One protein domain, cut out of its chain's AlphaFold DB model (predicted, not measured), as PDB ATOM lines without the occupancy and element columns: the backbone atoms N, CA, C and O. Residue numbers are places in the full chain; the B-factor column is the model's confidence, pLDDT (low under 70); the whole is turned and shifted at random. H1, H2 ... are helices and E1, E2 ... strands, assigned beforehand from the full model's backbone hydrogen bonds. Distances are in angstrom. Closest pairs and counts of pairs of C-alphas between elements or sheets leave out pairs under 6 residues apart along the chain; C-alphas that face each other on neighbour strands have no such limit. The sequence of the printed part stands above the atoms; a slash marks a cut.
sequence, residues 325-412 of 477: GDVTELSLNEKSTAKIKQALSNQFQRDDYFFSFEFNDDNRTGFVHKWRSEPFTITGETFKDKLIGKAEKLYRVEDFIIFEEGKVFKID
ATOM      1  N   GLY A 325      10.408  31.817  -4.931       88.12
ATOM      2  CA  GLY A 325       9.437  30.801  -5.352       88.12
ATOM      3  C   GLY A 325       9.930  29.898  -6.490       88.12
ATOM      4  O   GLY A 325       9.370  28.825  -6.700       88.12
ATOM      5  N   ASP A 326      10.986  30.298  -7.204       89.75
ATOM      6  CA  ASP A 326      11.633  29.494  -8.247       89.75
ATOM      7  C   ASP A 326      12.750  28.585  -7.704       89.75
ATOM      8  O   ASP A 326      13.383  27.855  -8.475       89.75
ATOM      9  N   VAL A 327      13.021  28.648  -6.398       92.25
ATOM     10  CA  VAL A 327      14.099  27.913  -5.739       92.25
ATOM     11  C   VAL A 327      13.518  26.788  -4.896       92.25
ATOM     12  O   VAL A 327      12.720  27.005  -3.987       92.25
ATOM     13  N   THR A 328      13.976  25.567  -5.153       91.94
ATOM     14  CA  THR A 328      13.687  24.421  -4.292       91.94
ATOM     15  C   THR A 328      14.794  24.274  -3.258       91.94
ATOM     16  O   THR A 328      15.949  24.057  -3.622       91.94
ATOM     17  N   GLU A 329      14.441  24.336  -1.975       93.88
ATOM     18  CA  GLU A 329      15.341  24.038  -0.858       93.88
ATOM     19  C   GLU A 329      15.149  22.590  -0.375       93.88
ATOM     20  O   GLU A 329      14.028  22.106  -0.209       93.88
ATOM     21  N   LEU A 330      16.259  21.894  -0.128       93.50
ATOM     22  CA  LEU A 330      16.296  20.555   0.446       93.50
ATOM     23  C   LEU A 330      17.321  20.504   1.582       93.50
ATOM     24  O   LEU A 330      18.509  20.728   1.367       93.50
ATOM     25  N   SER A 331      16.884  20.139   2.785       95.12
ATOM     26  CA  SER A 331      17.797  19.878   3.903       95.12
ATOM     27  C   SER A 331      18.665  18.649   3.623       95.12
ATOM     28  O   SER A 331      18.152  17.615   3.188       95.12
ATOM     29  N   LEU A 332      19.963  18.735   3.909       94.06
ATOM     30  CA  LEU A 332      20.951  17.670   3.730       94.06
ATOM     31  C   LEU A 332      21.129  16.861   5.026       94.06
ATOM     32  O   LEU A 332      22.184  16.891   5.655       94.06
ATOM     33  N   ASN A 333      20.083  16.139   5.436       94.25
ATOM     34  CA  ASN A 333      20.053  15.396   6.696       94.25
ATOM     35  C   ASN A 333      19.613  13.934   6.513       94.25
ATOM     36  O   ASN A 333      19.182  13.504   5.444       94.25
ATOM     37  N   GLU A 334      19.717  13.151   7.586       92.81
ATOM     38  CA  GLU A 334      19.433  11.708   7.560       92.81
ATOM     39  C   GLU A 334      17.973  11.364   7.222       92.81
ATOM     40  O   GLU A 334      17.692  10.264   6.748       92.81
ATOM     41  N   LYS A 335      17.036  12.296   7.431       93.56
ATOM     42  CA  LYS A 335      15.603  12.086   7.169       93.56
ATOM     43  C   LYS A 335      15.227  12.324   5.705       93.56
ATOM     44  O   LYS A 335      14.131  11.949   5.292       93.56
ATOM     45  N   SER A 336      16.101  12.953   4.919       93.06
ATOM     46  CA  SER A 336      15.847  13.334   3.525       93.06
ATOM     47  C   SER A 336      16.728  12.592   2.513       93.06
ATOM     48  O   SER A 336      16.657  12.899   1.325       93.06
ATOM     49  N   THR A 337      17.493  11.580   2.934       92.44
ATOM     50  CA  THR A 337      18.470  10.827   2.116       92.44
ATOM     51  C   THR A 337      17.928  10.355   0.764       92.44
ATOM     52  O   THR A 337      18.584  10.551  -0.256       92.44
ATOM     53  N   ALA A 338      16.699   9.834   0.710       92.00
ATOM     54  CA  ALA A 338      16.061   9.433  -0.549       92.00
ATOM     55  C   ALA A 338      15.860  10.613  -1.520       92.00
ATOM     56  O   ALA A 338      16.145  10.501  -2.712       92.00
ATOM     57  N   LYS A 339      15.421  11.773  -1.009       92.56
ATOM     58  CA  LYS A 339      15.261  13.002  -1.804       92.56
ATOM     59  C   LYS A 339      16.616  13.575  -2.223       92.56
ATOM     60  O   LYS A 339      16.741  14.065  -3.340       92.56
ATOM     61  N   ILE A 340      17.627  13.487  -1.355       92.69
ATOM     62  CA  ILE A 340      19.001  13.920  -1.655       92.69
ATOM     63  C   ILE A 340      19.566  13.086  -2.805       92.69
ATOM     64  O   ILE A 340      20.025  13.649  -3.797       92.69
ATOM     65  N   LYS A 341      19.456  11.755  -2.718       91.81
ATOM     66  CA  LYS A 341      19.870  10.831  -3.782       91.81
ATOM     67  C   LYS A 341      19.175  11.141  -5.102       91.81
ATOM     68  O   LYS A 341      19.834  11.199  -6.132       91.81
ATOM     69  N   GLN A 342      17.868  11.403  -5.074       89.44
ATOM     70  CA  GLN A 342      17.117  11.790  -6.269       89.44
ATOM     71  C   GLN A 342      17.587  13.132  -6.853       89.44
ATOM     72  O   GLN A 342      17.700  13.270  -8.067       89.44
ATOM     73  N   ALA A 343      17.863  14.136  -6.018       88.56
ATOM     74  CA  ALA A 343      18.346  15.433  -6.490       88.56
ATOM     75  C   ALA A 343      19.749  15.332  -7.118       88.56
ATOM     76  O   ALA A 343      20.047  16.047  -8.075       88.56
ATOM     77  N   LEU A 344      20.585  14.428  -6.603       91.25
ATOM     78  CA  LEU A 344      21.980  14.236  -7.002       91.25
ATOM     79  C   LEU A 344      22.197  13.071  -7.984       91.25
ATOM     80  O   LEU A 344      23.339  12.723  -8.265       91.25
ATOM     81  N   SER A 345      21.134  12.489  -8.547       87.62
ATOM     82  CA  SER A 345      21.237  11.327  -9.443       87.62
ATOM     83  C   SER A 345      21.726  11.655 -10.857       87.62
ATOM     84  O   SER A 345      21.984  10.745 -11.642       87.62
ATOM     85  N   ASN A 346      21.787  12.938 -11.223       86.25
ATOM     86  CA  ASN A 346      22.210  13.369 -12.554       86.25
ATOM     87  C   ASN A 346      23.738  13.418 -12.680       86.25
ATOM     88  O   ASN A 346      24.470  13.451 -11.691       86.25
ATOM     89  N   GLN A 347      24.221  13.500 -13.921       87.62
ATOM     90  CA  GLN A 347      25.561  14.014 -14.172       87.62
ATOM     91  C   GLN A 347      25.553  15.535 -14.023       87.62
ATOM     92  O   GLN A 347      24.605  16.226 -14.402       87.62
ATOM     93  N   PHE A 348      26.647  16.058 -13.497       91.69
ATOM     94  CA  PHE A 348      26.855  17.478 -13.296       91.69
ATOM     95  C   PHE A 348      28.133  17.934 -13.982       91.69
ATOM     96  O   PHE A 348      29.057  17.156 -14.204       91.69
ATOM     97  N   GLN A 349      28.205  19.224 -14.274       91.38
ATOM     98  CA  GLN A 349      29.377  19.867 -14.838       91.38
ATOM     99  C   GLN A 349      29.729  21.140 -14.076       91.38
ATOM    100  O   GLN A 349      28.863  21.908 -13.634       91.38
ATOM    101  N   ARG A 350      31.035  21.358 -13.949       91.19
ATOM    102  CA  ARG A 350      31.636  22.595 -13.463       91.19
ATOM    103  C   ARG A 350      33.022  22.735 -14.079       91.19
ATOM    104  O   ARG A 350      33.853  21.835 -13.951       91.19
ATOM    105  N   ASP A 351      33.266  23.880 -14.697       86.56
ATOM    106  CA  ASP A 351      34.457  24.172 -15.485       86.56
ATOM    107  C   ASP A 351      34.643  23.096 -16.572       86.56
ATOM    108  O   ASP A 351      33.709  22.782 -17.316       86.56
ATOM    109  N   ASP A 352      35.825  22.487 -16.638       86.38
ATOM    110  CA  ASP A 352      36.130  21.392 -17.560       86.38
ATOM    111  C   ASP A 352      35.870  19.997 -16.970       86.38
ATOM    112  O   ASP A 352      36.209  18.991 -17.592       86.38
ATOM    113  N   TYR A 353      35.260  19.912 -15.785       89.06
ATOM    114  CA  TYR A 353      35.060  18.655 -15.070       89.06
ATOM    115  C   TYR A 353      33.595  18.226 -15.033       89.06
ATOM    116  O   TYR A 353      32.684  19.039 -14.854       89.06
ATOM    117  N   PHE A 354      33.403  16.912 -15.118       90.06
ATOM    118  CA  PHE A 354      32.139  16.252 -14.827       90.06
ATOM    119  C   PHE A 354      32.146  15.709 -13.402       90.06
ATOM    120  O   PHE A 354      33.201  15.352 -12.868       90.06
ATOM    121  N   PHE A 355      30.960  15.658 -12.809       92.00
ATOM    122  CA  PHE A 355      30.726  15.156 -11.469       92.00
ATOM    123  C   PHE A 355      29.534  14.202 -11.464       92.00
ATOM    124  O   PHE A 355      28.545  14.430 -12.162       92.00
ATOM    125  N   SER A 356      29.621  13.156 -10.655       92.56
ATOM    126  CA  SER A 356      28.514  12.249 -10.351       92.56
ATOM    127  C   SER A 356      28.555  11.870  -8.874       92.56
ATOM    128  O   SER A 356      29.610  11.930  -8.237       92.56
ATOM    129  N   PHE A 357      27.392  11.519  -8.329       92.56
ATOM    130  CA  PHE A 357      27.239  11.093  -6.943       92.56
ATOM    131  C   PHE A 357      26.750   9.648  -6.927       92.56
ATOM    132  O   PHE A 357      25.653   9.353  -7.400       92.56
ATOM    133  N   GLU A 358      27.562   8.758  -6.376       92.62
ATOM    134  CA  GLU A 358      27.214   7.358  -6.163       92.62
ATOM    135  C   GLU A 358      26.852   7.162  -4.692       92.62
ATOM    136  O   GLU A 358      27.642   7.487  -3.810       92.62
ATOM    137  N   PHE A 359      25.647   6.663  -4.422       93.31
ATOM    138  CA  PHE A 359      25.158   6.411  -3.066       93.31
ATOM    139  C   PHE A 359      25.235   4.922  -2.752       93.31
ATOM    140  O   PHE A 359      24.732   4.114  -3.534       93.31
ATOM    141  N   ASN A 360      25.747   4.593  -1.569       92.00
ATOM    142  CA  ASN A 360      25.641   3.253  -1.003       92.00
ATOM    143  C   ASN A 360      24.186   2.943  -0.604       92.00
ATOM    144  O   ASN A 360      23.321   3.826  -0.567       92.00
ATOM    145  N   ASP A 361      23.921   1.684  -0.252       91.75
ATOM    146  CA  ASP A 361      22.582   1.200   0.114       91.75
ATOM    147  C   ASP A 361      21.972   1.929   1.320       91.75
ATOM    148  O   ASP A 361      20.754   2.093   1.409       91.75
ATOM    149  N   ASP A 362      22.815   2.432   2.229       91.25
ATOM    150  CA  ASP A 362      22.385   3.219   3.387       91.25
ATOM    151  C   ASP A 362      21.833   4.612   3.011       91.25
ATOM    152  O   ASP A 362      21.231   5.285   3.849       91.25
ATOM    153  N   ASN A 363      22.030   5.049   1.759       92.44
ATOM    154  CA  ASN A 363      21.751   6.385   1.222       92.44
ATOM    155  C   ASN A 363      22.360   7.552   2.031       92.44
ATOM    156  O   ASN A 363      21.988   8.711   1.835       92.44
ATOM    157  N   ARG A 364      23.291   7.263   2.940       93.62
ATOM    158  CA  ARG A 364      23.960   8.217   3.833       93.62
ATOM    159  C   ARG A 364      25.430   8.376   3.490       93.62
ATOM    160  O   ARG A 364      26.009   9.419   3.787       93.62
ATOM    161  N   THR A 365      26.029   7.354   2.903       95.31
ATOM    162  CA  THR A 365      27.422   7.330   2.487       95.31
ATOM    163  C   THR A 365      27.515   7.058   0.993       95.31
ATOM    164  O   THR A 365      26.549   6.643   0.348       95.31
ATOM    165  N   GLY A 366      28.679   7.335   0.422       94.38
ATOM    166  CA  GLY A 366      28.907   7.137  -0.997       94.38
ATOM    167  C   GLY A 366      30.144   7.870  -1.473       94.38
ATOM    168  O   GLY A 366      31.002   8.239  -0.666       94.38
ATOM    169  N   PHE A 367      30.219   8.106  -2.777       94.44
ATOM    170  CA  PHE A 367      31.347   8.763  -3.419       94.44
ATOM    171  C   PHE A 367      30.893   9.903  -4.332       94.44
ATOM    172  O   PHE A 367      29.921   9.794  -5.078       94.44
ATOM    173  N   VAL A 368      31.622  11.016  -4.274       94.19
ATOM    174  CA  VAL A 368      31.589  12.068  -5.288       94.19
ATOM    175  C   VAL A 368      32.721  11.789  -6.263       94.19
ATOM    176  O   VAL A 368      33.892  11.746  -5.876       94.19
ATOM    177  N   HIS A 369      32.397  11.624  -7.537       90.75
ATOM    178  CA  HIS A 369      33.395  11.371  -8.570       90.75
ATOM    179  C   HIS A 369      33.748  12.666  -9.291       90.75
ATOM    180  O   HIS A 369      32.875  13.352  -9.813       90.75
ATOM    181  N   LYS A 370      35.040  12.985  -9.351       87.81
ATOM    182  CA  LYS A 370      35.630  14.041 -10.182       87.81
ATOM    183  C   LYS A 370      37.022  13.612 -10.626       87.81
ATOM    184  O   LYS A 370      38.013  13.995 -10.006       87.81
ATOM    185  N   TRP A 371      37.114  12.818 -11.687       78.88
ATOM    186  CA  TRP A 371      38.316  12.073 -12.104       78.88
ATOM    187  C   TRP A 371      38.905  11.101 -11.062       78.88
ATOM    188  O   TRP A 371      39.271   9.986 -11.409       78.88
ATOM    189  N   ARG A 372      38.949  11.503  -9.793       83.25
ATOM    190  CA  ARG A 372      39.118  10.701  -8.587       83.25
ATOM    191  C   ARG A 372      37.802  10.648  -7.813       83.25
ATOM    192  O   ARG A 372      36.986  11.564  -7.926       83.25
ATOM    193  N   SER A 373      37.632   9.616  -7.004       90.31
ATOM    194  CA  SER A 373      36.490   9.475  -6.103       90.31
ATOM    195  C   SER A 373      36.859   9.997  -4.720       90.31
ATOM    196  O   SER A 373      37.920   9.657  -4.200       90.31
ATOM    197  N   GLU A 374      35.994  10.802  -4.116       94.12
ATOM    198  CA  GLU A 374      36.114  11.219  -2.718       94.12
ATOM    199  C   GLU A 374      34.867  10.757  -1.957       94.12
ATOM    200  O   GLU A 374      33.755  10.918  -2.463       94.12
ATOM    201  N   PRO A 375      35.019  10.127  -0.782       96.12
ATOM    202  CA  PRO A 375      33.877   9.655  -0.022       96.12
ATOM    203  C   PRO A 375      33.109  10.826   0.592       96.12
ATOM    204  O   PRO A 375      33.714  11.759   1.133       96.12
ATOM    205  N   PHE A 376      31.782  10.728   0.592       96.38
ATOM    206  CA  PHE A 376      30.915  11.643   1.323       96.38
ATOM    207  C   PHE A 376      30.152  10.937   2.442       96.38
ATOM    208  O   PHE A 376      29.928   9.725   2.419       96.38
ATOM    209  N   THR A 377      29.707  11.727   3.417       96.81
ATOM    210  CA  THR A 377      28.852  11.266   4.517       96.81
ATOM    211  C   THR A 377      27.764  12.286   4.829       96.81
ATOM    212  O   THR A 377      28.049  13.484   4.901       96.81
ATOM    213  N   ILE A 378      26.552  11.808   5.103       95.44
ATOM    214  CA  ILE A 378      25.438  12.575   5.663       95.44
ATOM    215  C   ILE A 378      25.232  12.096   7.098       95.44
ATOM    216  O   ILE A 378      24.965  10.918   7.351       95.44
ATOM    217  N   THR A 379      25.429  12.986   8.065       92.44
ATOM    218  CA  THR A 379      25.269  12.659   9.490       92.44
ATOM    219  C   THR A 379      24.742  13.867  10.245       92.44
ATOM    220  O   THR A 379      25.264  14.973  10.084       92.44
ATOM    221  N   GLY A 380      23.711  13.655  11.062       91.62
ATOM    222  CA  GLY A 380      22.934  14.743  11.647       91.62
ATOM    223  C   GLY A 380      22.281  15.582  10.550       91.62
ATOM    224  O   GLY A 380      21.517  15.055   9.738       91.62
ATOM    225  N   GLU A 381      22.615  16.872  10.513       91.75
ATOM    226  CA  GLU A 381      22.077  17.851   9.558       91.75
ATOM    227  C   GLU A 381      23.099  18.310   8.510       91.75
ATOM    228  O   GLU A 381      22.922  19.348   7.885       91.75
ATOM    229  N   THR A 382      24.186  17.556   8.315       92.75
ATOM    230  CA  THR A 382      25.286  17.993   7.449       92.75
ATOM    231  C   THR A 382      25.708  16.914   6.454       92.75
ATOM    232  O   THR A 382      26.051  15.791   6.837       92.75
ATOM    233  N   PHE A 383      25.805  17.303   5.183       94.69
ATOM    234  CA  PHE A 383      26.580  16.616   4.153       94.69
ATOM    235  C   PHE A 383      28.050  17.044   4.227       94.69
ATOM    236  O   PHE A 383      28.349  18.233   4.348       94.69
ATOM    237  N   LYS A 384      28.980  16.092   4.134       94.62
ATOM    238  CA  LYS A 384      30.423  16.361   4.164       94.62
ATOM    239  C   LYS A 384      31.145  15.576   3.080       94.62
ATOM    240  O   LYS A 384      30.974  14.365   2.998       94.62
ATOM    241  N   ASP A 385      31.990  16.266   2.329       93.88
ATOM    242  CA  ASP A 385      32.879  15.714   1.302       93.88
ATOM    243  C   ASP A 385      34.123  16.615   1.148       93.88
ATOM    244  O   ASP A 385      34.084  17.801   1.475       93.88
ATOM    245  N   LYS A 386      35.240  16.085   0.641       90.44
ATOM    246  CA  LYS A 386      36.468  16.873   0.430       90.44
ATOM    247  C   LYS A 386      36.422  17.785  -0.798       90.44
ATOM    248  O   LYS A 386      37.104  18.808  -0.803       90.44
ATOM    249  N   LEU A 387      35.682  17.431  -1.850       89.62
ATOM    250  CA  LEU A 387      35.568  18.251  -3.066       89.62
ATOM    251  C   LEU A 387      34.580  19.402  -2.876       89.62
ATOM    252  O   LEU A 387      34.777  20.488  -3.435       89.62
ATOM    253  N   ILE A 388      33.519  19.149  -2.110       90.50
ATOM    254  CA  ILE A 388      32.409  20.077  -1.888       90.50
ATOM    255  C   ILE A 388      32.585  20.880  -0.601       90.50
ATOM    256  O   ILE A 388      32.320  22.081  -0.597       90.50
ATOM    257  N   GLY A 389      33.084  20.250   0.460       92.31
ATOM    258  CA  GLY A 389      33.122  20.811   1.803       92.31
ATOM    259  C   GLY A 389      31.951  20.317   2.649       92.31
ATOM    260  O   GLY A 389      31.512  19.172   2.526       92.31
ATOM    261  N   LYS A 390      31.470  21.178   3.546       94.56
ATOM    262  CA  LYS A 390      30.301  20.914   4.392       94.56
ATOM    263  C   LYS A 390      29.120  21.723   3.873       94.56
ATOM    264  O   LYS A 390      29.325  22.862   3.463       94.56
ATOM    265  N   ALA A 391      27.928  21.143   3.908       95.69
ATOM    266  CA  ALA A 391      26.697  21.848   3.582       95.69
ATOM    267  C   ALA A 391      25.519  21.258   4.354       95.69
ATOM    268  O   ALA A 391      25.407  20.037   4.487       95.69
ATOM    269  N   GLU A 392      24.627  22.122   4.819       96.06
ATOM    270  CA  GLU A 392      23.395  21.717   5.516       96.06
ATOM    271  C   GLU A 392      22.173  21.746   4.595       96.06
ATOM    272  O   GLU A 392      21.162  21.084   4.842       96.06
ATOM    273  N   LYS A 393      22.267  22.495   3.494       96.00
ATOM    274  CA  LYS A 393      21.175  22.706   2.548       96.00
ATOM    275  C   LYS A 393      21.642  22.563   1.109       96.00
ATOM    276  O   LYS A 393      22.748  22.960   0.741       96.00
ATOM    277  N   LEU A 394      20.752  22.017   0.293       95.38
ATOM    278  CA  LEU A 394      20.878  21.924  -1.148       95.38
ATOM    279  C   LEU A 394      19.788  22.775  -1.786       95.38
ATOM    280  O   LEU A 394      18.602  22.558  -1.544       95.38
ATOM    281  N   TYR A 395      20.191  23.714  -2.625       96.69
ATOM    282  CA  TYR A 395      19.288  24.554  -3.392       96.69
ATOM    283  C   TYR A 395      19.291  24.114  -4.849       96.69
ATOM    284  O   TYR A 395      20.343  23.800  -5.413       96.69
ATOM    285  N   ARG A 396      18.115  24.124  -5.472       93.31
ATOM    286  CA  ARG A 396      17.955  23.921  -6.909       93.31
ATOM    287  C   ARG A 396      17.196  25.090  -7.515       93.31
ATOM    288  O   ARG A 396      16.114  25.427  -7.053       93.31
ATOM    289  N   VAL A 397      17.755  25.657  -8.574       92.00
ATOM    290  CA  VAL A 397      17.131  26.706  -9.386       92.00
ATOM    291  C   VAL A 397      17.498  26.446 -10.838       92.00
ATOM    292  O   VAL A 397      18.664  26.200 -11.144       92.00
ATOM    293  N   GLU A 398      16.505  26.447 -11.728       90.62
ATOM    294  CA  GLU A 398      16.690  26.023 -13.122       90.62
ATOM    295  C   GLU A 398      17.358  24.628 -13.180       90.62
ATOM    296  O   GLU A 398      16.870  23.651 -12.596       90.62
ATOM    297  N   ASP A 399      18.495  24.535 -13.862       91.69
ATOM    298  CA  ASP A 399      19.330  23.350 -13.960       91.69
ATOM    299  C   ASP A 399      20.621  23.459 -13.136       91.69
ATOM    300  O   ASP A 399      21.601  22.770 -13.412       91.69
ATOM    301  N   PHE A 400      20.623  24.292 -12.094       94.94
ATOM    302  CA  PHE A 400      21.730  24.418 -11.154       94.94
ATOM    303  C   PHE A 400      21.406  23.762  -9.816       94.94
ATOM    304  O   PHE A 400      20.284  23.847  -9.315       94.94
ATOM    305  N   ILE A 401      22.427  23.148  -9.220       95.25
ATOM    306  CA  ILE A 401      22.407  22.639  -7.851       95.25
ATOM    307  C   ILE A 401      23.510  23.321  -7.049       95.25
ATOM    308  O   ILE A 401      24.647  23.446  -7.508       95.25
ATOM    309  N   ILE A 402      23.156  23.781  -5.856       96.44
ATOM    310  CA  ILE A 402      23.966  24.677  -5.038       96.44
ATOM    311  C   ILE A 402      23.997  24.133  -3.611       96.44
ATOM    312  O   ILE A 402      22.964  24.022  -2.957       96.44
ATOM    313  N   PHE A 403      25.186  23.768  -3.147       95.88
ATOM    314  CA  PHE A 403      25.431  23.329  -1.778       95.88
ATOM    315  C   PHE A 403      25.668  24.562  -0.912       95.88
ATOM    316  O   PHE A 403      26.797  25.052  -0.845       95.88
ATOM    317  N   GLU A 404      24.599  25.059  -0.287       90.75
ATOM    318  CA  GLU A 404      24.618  26.266   0.547       90.75
ATOM    319  C   GLU A 404      25.306  27.452  -0.168       90.75
ATOM    320  O   GLU A 404      25.116  27.641  -1.366       90.75
ATOM    321  N   GLU A 405      26.140  28.238   0.512       86.31
ATOM    322  CA  GLU A 405      26.970  29.285  -0.108       86.31
ATOM    323  C   GLU A 405      28.267  28.736  -0.751       86.31
ATOM    324  O   GLU A 405      29.133  29.492  -1.194       86.31
ATOM    325  N   GLY A 406      28.416  27.409  -0.802       84.81
ATOM    326  CA  GLY A 406      29.619  26.705  -1.227       84.81
ATOM    327  C   GLY A 406      29.661  26.369  -2.720       84.81
ATOM    328  O   GLY A 406      29.751  27.236  -3.599       84.81
ATOM    329  N   LYS A 407      29.721  25.068  -3.034       92.94
ATOM    330  CA  LYS A 407      29.891  24.598  -4.417       92.94
ATOM    331  C   LYS A 407      28.593  24.658  -5.204       92.94
ATOM    332  O   LYS A 407      27.524  24.303  -4.722       92.94
ATOM    333  N   VAL A 408      28.748  25.018  -6.473       96.38
ATOM    334  CA  VAL A 408      27.662  25.072  -7.447       96.38
ATOM    335  C   VAL A 408      27.984  24.185  -8.633       96.38
ATOM    336  O   VAL A 408      29.129  24.148  -9.096       96.38
ATOM    337  N   PHE A 409      26.963  23.512  -9.132       94.88
ATOM    338  CA  PHE A 409      27.017  22.620 -10.272       94.88
ATOM    339  C   PHE A 409      25.882  22.943 -11.235       94.88
ATOM    340  O   PHE A 409      24.805  23.359 -10.815       94.88
ATOM    341  N   LYS A 410      26.117  22.724 -12.525       94.38
ATOM    342  CA  LYS A 410      25.067  22.719 -13.545       94.38
ATOM    343  C   LYS A 410      24.787  21.274 -13.936       94.38
ATOM    344  O   LYS A 410      25.732  20.505 -14.090       94.38
ATOM    345  N   ILE A 411      23.524  20.899 -14.075       89.50
ATOM    346  CA  ILE A 411      23.125  19.590 -14.589       89.50
ATOM    347  C   ILE A 411      23.637  19.477 -16.023       89.50
ATOM    348  O   ILE A 411      23.481  20.395 -16.831       89.50
ATOM    349  N   ASP A 412      24.289  18.362 -16.326       85.31
ATOM    350  CA  ASP A 412      24.724  18.044 -17.674       85.31
ATOM    351  C   ASP A 412      23.768  17.029 -18.298       85.31
ATOM    352  O   ASP A 412      23.546  15.947 -17.758       85.31
TER     353      ASP A 412
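Overview. This is residues 325 to 412 of the 477 residues of an uncharacterized protein of Rhodobacteraceae bacterium (UniProt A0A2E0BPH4). A single, strongly twisted sheet of ten strands curls round like part of a barrel and folds back on itself: E1, E8, E9, E10, E2 and E3 make one leaf, E5, E6 and E7 the leaf facing it, and E4 the hinge. One short helix, H1, covers the opening between E1 and E8 on one side and E3 on the other. The printed part has 88 residues, with named elements in the order E1, H1, E2, E3, E4, E5, E6, E7, E8, E9, E10. Across the sheet the order is E1, E8, E9, E10, E2, E3, E4, E5, E6, E7, all antiparallel, and the class is mostly strand. The whole is compact, with a radius of gyration of the C-alphas of 11.8 A and a rounded outline of 36 by 31 by 20 A.

Arrangement. Begin at E1, residues 328 to 331, an edge strand, whose neighbour is E8, residues 393 to 397; look there for N 330 and O 394, 2.8 A apart, within hydrogen-bond range. Next comes H1, residues 337 to 343, which is on the sheet; its closest C-alphas to E1 are those of Ile 340 and Leu 330, 7.5 A apart. Every O i to N i+4 pair in H1 is within hydrogen-bond range. H1 and E8 are near each other, with 5 pairs of C-alphas within 10 A. Then a meander, each strand the antiparallel neighbour of the one before, runs through E2, residues 348 to 350, E3, residues 353 to 359, E4, residues 365 to 370, E5, residues 372 to 379, E6, residues 382 to 385, and E7, residues 389 to 391. The closest C-alphas of H1 and E3 are those of Lys 341 and Phe 359, 6.9 A apart. In the hairpin of E3 and E4, N 367 and O 358 are 2.8 A apart; in that of E4 and E5, N 372 and O 370 are 2.7 A apart. E5 is staggered: it pairs with E4 over residues 372 to 377 and with E6 over residues 377 to 379, where N 377 and O 384 are 3.0 A apart. E7, the other edge strand, runs on into E8 at 83 degrees across a break of 1 residue. E8 begins a second meander with E9, residues 400 to 403, and E10, residues 408 to 411; N 395 and O 402 are 2.8 A apart. E10 is also the antiparallel neighbour of E2, at 131 degrees, with N 349 and O 410 at 2.8 A. The closest C-alphas of E7 and E9 are those of Ala 391 and Phe 403, 5.7 A apart.

Along the chain. Find C-alpha 328 at (13.687, 24.421, -4.292), where E1 begins; E1 is 10.2 A long and H1 9.8 A. E2 spans 7.0 A, E3 19.8 A and E4 16.5 A. Find C-alpha 372 at (39.118, 10.701, -8.587); from there E5, the longest strand with 8 residues, runs 22.9 A. E6 covers 10.0 A, E7 6.7 A, E8 13.2 A, and E9 and E10 10.1 A each. E10 ends at C-alpha 411, (23.125, 19.590, -14.589).

Size, cuts and confidence. Look at Gly 325 and Arg 372 for the two C-alphas farthest apart, at 36.0 A. The printed part has no cut, and each link between successive elements is tight. The mean pLDDT of the printed part is 92.0, and no printed residue is under 70.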